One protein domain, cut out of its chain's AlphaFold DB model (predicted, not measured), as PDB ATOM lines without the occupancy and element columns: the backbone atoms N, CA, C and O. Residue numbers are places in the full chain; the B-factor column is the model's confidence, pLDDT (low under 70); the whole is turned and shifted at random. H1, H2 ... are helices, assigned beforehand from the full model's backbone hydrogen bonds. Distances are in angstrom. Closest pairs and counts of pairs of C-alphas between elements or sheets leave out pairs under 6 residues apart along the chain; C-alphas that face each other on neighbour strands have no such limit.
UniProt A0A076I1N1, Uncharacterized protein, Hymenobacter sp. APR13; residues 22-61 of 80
ATOM      1  N   LEU A  22     220.894 196.350 164.090       96.00
ATOM      2  CA  LEU A  22     219.958 195.228 164.198       96.00
ATOM      3  C   LEU A  22     218.532 195.708 164.505       96.00
ATOM      4  O   LEU A  22     217.590 195.301 163.831       96.00
ATOM      5  N   LEU A  23     218.369 196.595 165.490       95.38
ATOM      6  CA  LEU A  23     217.056 197.134 165.860       95.38
ATOM      7  C   LEU A  23     216.390 197.881 164.696       95.38
ATOM      8  O   LEU A  23     215.199 197.689 164.447       95.38
ATOM      9  N   GLY A  24     217.160 198.691 163.964       97.25
ATOM     10  CA  GLY A  24     216.668 199.393 162.779       97.25
ATOM     11  C   GLY A  24     216.261 198.440 161.652       97.25
ATOM     12  O   GLY A  24     215.190 198.606 161.070       97.25
ATOM     13  N   GLU A  25     217.072 197.416 161.371       97.44
ATOM     14  CA  GLU A  25     216.767 196.404 160.350       97.44
ATOM     15  C   GLU A  25     215.508 195.608 160.704       97.44
ATOM     16  O   GLU A  25     214.626 195.455 159.861       97.44
ATOM     17  N   VAL A  26     215.368 195.164 161.956       96.88
ATOM     18  CA  VAL A  26     214.177 194.434 162.417       96.88
ATOM     19  C   VAL A  26     212.921 195.293 162.288       96.88
ATOM     20  O   VAL A  26     211.919 194.823 161.751       96.88
ATOM     21  N   GLN A  27     212.965 196.558 162.714       97.00
ATOM     22  CA  GLN A  27     211.818 197.461 162.591       97.00
ATOM     23  C   GLN A  27     211.437 197.707 161.121       97.00
ATOM     24  O   GLN A  27     210.252 197.725 160.770       97.00
ATOM     25  N   ALA A  28     212.435 197.852 160.245       97.44
ATOM     26  CA  ALA A  28     212.217 198.001 158.812       97.44
ATOM     27  C   ALA A  28     211.596 196.738 158.192       97.44
ATOM     28  O   ALA A  28     210.654 196.854 157.408       97.44
ATOM     29  N   LEU A  29     212.069 195.544 158.565       97.50
ATOM     30  CA  LEU A  29     211.512 194.270 158.102       97.50
ATOM     31  C   LEU A  29     210.066 194.077 158.559       97.50
ATOM     32  O   LEU A  29     209.215 193.774 157.726       97.50
ATOM     33  N   GLN A  30     209.775 194.317 159.840       96.06
ATOM     34  CA  GLN A  30     208.417 194.223 160.387       96.06
ATOM     35  C   GLN A  30     207.445 195.147 159.653       96.06
ATOM     36  O   GLN A  30     206.327 194.751 159.341       96.06
ATOM     37  N   THR A  31     207.885 196.365 159.325       97.06
ATOM     38  CA  THR A  31     207.073 197.318 158.559       97.06
ATOM     39  C   THR A  31     206.888 196.858 157.111       97.06
ATOM     40  O   THR A  31     205.786 196.921 156.568       97.06
ATOM     41  N   ARG A  32     207.961 196.385 156.469       97.31
ATOM     42  CA  ARG A  32     207.975 196.012 155.048       97.31
ATOM     43  C   ARG A  32     207.188 194.737 154.752       97.31
ATOM     44  O   ARG A  32     206.551 194.659 153.706       97.31
ATOM     45  N   PHE A  33     207.243 193.755 155.646       97.12
ATOM     46  CA  PHE A  33     206.643 192.431 155.470       97.12
ATOM     47  C   PHE A  33     205.474 192.182 156.432       97.12
ATOM     48  O   PHE A  33     205.140 191.039 156.717       97.12
ATOM     49  N   ALA A  34     204.806 193.245 156.900       95.12
ATOM     50  CA  ALA A  34     203.690 193.157 157.849       95.12
ATOM     51  C   ALA A  34     202.559 192.204 157.406       95.12
ATOM     52  O   ALA A  34     201.880 191.624 158.248       95.12
ATOM     53  N   ASN A  35     202.371 192.031 156.094       96.69
ATOM     54  CA  ASN A  35     201.339 191.170 155.505       96.69
ATOM     55  C   ASN A  35     201.891 189.854 154.923       96.69
ATOM     56  O   ASN A  35     201.132 189.093 154.328       96.69
ATOM     57  N   ASP A  36     203.194 189.594 155.054       96.69
ATOM     58  CA  ASP A  36     203.860 188.400 154.527       96.69
ATOM     59  C   ASP A  36     204.757 187.788 155.609       96.69
ATOM     60  O   ASP A  36     205.966 188.020 155.669       96.69
ATOM     61  N   ALA A  37     204.123 187.016 156.493       94.12
ATOM     62  CA  ALA A  37     204.777 186.412 157.648       94.12
ATOM     63  C   ALA A  37     205.896 185.433 157.254       94.12
ATOM     64  O   ALA A  37     206.937 185.406 157.900       94.12
ATOM     65  N   ALA A  38     205.719 184.673 156.168       96.12
ATOM     66  CA  ALA A  38     206.721 183.708 155.723       96.12
ATOM     67  C   ALA A  38     208.010 184.414 155.273       96.12
ATOM     68  O   ALA A  38     209.112 184.029 155.674       96.12
ATOM     69  N   THR A  39     207.876 185.488 154.489       96.19
ATOM     70  CA  THR A  39     209.028 186.294 154.072       96.19
ATOM     71  C   THR A  39     209.630 187.064 155.248       96.19
ATOM     72  O   THR A  39     210.855 187.164 155.341       96.19
ATOM     73  N   LEU A  40     208.805 187.579 156.169       97.00
ATOM     74  CA  LEU A  40     209.281 188.238 157.388       97.00
ATOM     75  C   LEU A  40     210.177 187.305 158.209       97.00
ATOM     76  O   LEU A  40     211.298 187.689 158.542       97.00
ATOM     77  N   ASP A  41     209.723 186.081 158.475       96.12
ATOM     78  CA  ASP A  41     210.467 185.094 159.260       96.12
ATOM     79  C   ASP A  41     211.806 184.743 158.601       96.12
ATOM     80  O   ASP A  41     212.852 184.752 159.258       96.12
ATOM     81  N   GLN A  42     211.805 184.507 157.283       97.31
ATOM     82  CA  GLN A  42     213.028 184.227 156.532       97.31
ATOM     83  C   GLN A  42     214.029 185.389 156.625       97.31
ATOM     84  O   GLN A  42     215.213 185.175 156.897       97.31
ATOM     85  N   GLN A  43     213.565 186.622 156.418       97.75
ATOM     86  CA  GLN A  43     214.425 187.804 156.456       97.75
ATOM     87  C   GLN A  43     214.930 188.100 157.873       97.75
ATOM     88  O   GLN A  43     216.086 188.488 158.048       97.75
ATOM     89  N   MET A  44     214.109 187.868 158.901       96.94
ATOM     90  CA  MET A  44     214.534 187.986 160.296       96.94
ATOM     91  C   MET A  44     215.626 186.972 160.642       96.94
ATOM     92  O   MET A  44     216.607 187.344 161.287       96.94
ATOM     93  N   ALA A  45     215.496 185.720 160.192       95.94
ATOM     94  CA  ALA A  45     216.520 184.698 160.396       95.94
ATOM     95  C   ALA A  45     217.850 185.082 159.724       95.94
ATOM     96  O   ALA A  45     218.916 184.932 160.322       95.94
ATOM     97  N   GLU A  46     217.795 185.639 158.512       97.12
ATOM     98  CA  GLU A  46     218.987 186.092 157.793       97.12
ATOM     99  C   GLU A  46     219.681 187.267 158.504       97.12
ATOM    100  O   GLU A  46     220.898 187.244 158.702       97.12
ATOM    101  N   VAL A  47     218.915 188.270 158.952       96.81
ATOM    102  CA  VAL A  47     219.442 189.397 159.739       96.81
ATOM    103  C   VAL A  47     220.102 188.906 161.029       96.81
ATOM    104  O   VAL A  47     221.200 189.354 161.362       96.81
ATOM    105  N   GLN A  48     219.474 187.961 161.736       94.25
ATOM    106  CA  GLN A  48     220.048 187.384 162.953       94.25
ATOM    107  C   GLN A  48     221.360 186.643 162.674       94.25
ATOM    108  O   GLN A  48     222.339 186.858 163.387       94.25
ATOM    109  N   ALA A  49     221.418 185.830 161.616       94.56
ATOM    110  CA  ALA A  49     222.633 185.107 161.246       94.56
ATOM    111  C   ALA A  49     223.796 186.060 160.912       94.56
ATOM    112  O   ALA A  49     224.922 185.846 161.365       94.56
ATOM    113  N   ARG A  50     223.525 187.145 160.170       96.38
ATOM    114  CA  ARG A  50     224.531 188.181 159.868       96.38
ATOM    115  C   ARG A  50     225.006 188.899 161.128       96.38
ATOM    116  O   ARG A  50     226.208 189.058 161.313       96.38
ATOM    117  N   TYR A  51     224.084 189.275 162.015       95.12
ATOM    118  CA  TYR A  51     224.419 189.899 163.294       95.12
ATOM    119  C   TYR A  51     225.360 189.020 164.131       95.12
ATOM    120  O   TYR A  51     226.332 189.516 164.698       95.12
ATOM    121  N   GLU A  52     225.106 187.713 164.193       91.75
ATOM    122  CA  GLU A  52     225.956 186.780 164.938       91.75
ATOM    123  C   GLU A  52     227.354 186.648 164.343       91.75
ATOM    124  O   GLU A  52     228.339 186.634 165.086       91.75
ATOM    125  N   TRP A  53     227.446 186.597 163.014       93.19
ATOM    126  CA  TRP A  53     228.720 186.610 162.303       93.19
ATOM    127  C   TRP A  53     229.516 187.879 162.599       93.19
ATOM    128  O   TRP A  53     230.669 187.794 163.022       93.19
ATOM    129  N   ASP A  54     228.893 189.049 162.458       94.31
ATOM    130  CA  ASP A  54     229.531 190.338 162.727       94.31
ATOM    131  C   ASP A  54     229.984 190.444 164.188       94.31
ATOM    132  O   ASP A  54     231.102 190.883 164.468       94.31
ATOM    133  N   LEU A  55     229.161 189.980 165.132       92.19
ATOM    134  CA  LEU A  55     229.502 189.961 166.552       92.19
ATOM    135  C   LEU A  55     230.729 189.081 166.828       92.19
ATOM    136  O   LEU A  55     231.622 189.491 167.576       92.19
ATOM    137  N   ALA A  56     230.823 187.913 166.187       91.19
ATOM    138  CA  ALA A  56     231.973 187.023 166.314       91.19
ATOM    139  C   ALA A  56     233.281 187.655 165.801       91.19
ATOM    140  O   ALA A  56     234.351 187.308 166.297       91.19
ATOM    141  N   THR A  57     233.219 188.619 164.872       92.75
ATOM    142  CA  THR A  57     234.409 189.375 164.430       92.75
ATOM    143  C   THR A  57     234.885 190.423 165.445       92.75
ATOM    144  O   THR A  57     236.040 190.853 165.403       92.75
ATOM    145  N   ILE A  58     234.010 190.855 166.361       90.19
ATOM    146  CA  ILE A  58     234.310 191.882 167.373       90.19
ATOM    147  C   ILE A  58     234.837 191.241 168.662       90.19
ATOM    148  O   ILE A  58     235.715 191.795 169.335       90.19
ATOM    149  N   LEU A  59     234.279 190.088 169.026       89.19
ATOM    150  CA  LEU A  59     234.588 189.391 170.267       89.19
ATOM    151  C   LEU A  59     235.823 188.499 170.126       89.19
ATOM    152  O   LEU A  59     236.047 187.851 169.110       89.19
ATOM    153  N   TRP A  60     236.609 188.394 171.194       84.81
ATOM    154  CA  TRP A  60     237.618 187.343 171.291       84.81
ATOM    155  C   TRP A  60     236.958 185.974 171.504       84.81
ATOM    156  O   TRP A  60     235.886 185.907 172.111       84.81
ATOM    157  N   PRO A  61     237.620 184.857 171.141       79.44
ATOM    158  CA  PRO A  61     237.044 183.515 171.283       79.44
ATOM    159  C   PRO A  61     236.497 183.217 172.687       79.44
ATOM    160  O   PRO A  61     235.405 182.677 172.840       79.44
TER     161      PRO A  61
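Overview. This is residues 22 to 61 of the 80 residues of an uncharacterized protein of Hymenobacter sp. APR13 (UniProt A0A076I1N1). Two helices lie side by side as a helical hairpin of unequal arms: short H1 runs one way, the chain folds back, and long H2 returns past it, so that residues 52 to 61 stick out beyond H1. The printed part has 40 residues with two named helices, H1 then H2, and no named strand: the class is all helix. The whole is loose, with a radius of gyration of the C-alphas of 12.0 A, and a rod spanning 40 by 17 by 7 A.

Arrangement. Start with H1, residues 22 to 32, and go on through a tight link of 4 residues to H2, residues 37 to 58. The two form a hairpin and touch; look at Leu 29 and Leu 40, whose C-alphas are the closest, 6.5 A apart. Their lines stand at a shallow tilt of 14 degrees, opposite ways. In H1 and H2 every O i to N i+4 pair is within hydrogen-bond range.

Along the chain. Find C-alpha 22 at (219.958, 195.228, 164.198); from there H1 runs 15.1 A to C-alpha 32. Find C-alpha 37 at (204.777, 186.412, 157.648); from there H2 runs 31.6 A to C-alpha 58 at (234.310, 191.882, 167.373).

Size, cuts and confidence. The C-alphas of Asn 35 and Pro 61 are the two farthest apart, 39.8 A. Residues 52 to 61, of which 52 to 58 belong to H2, stand free. The printed part has no cut, and no printed residue is under 70 in pLDDT.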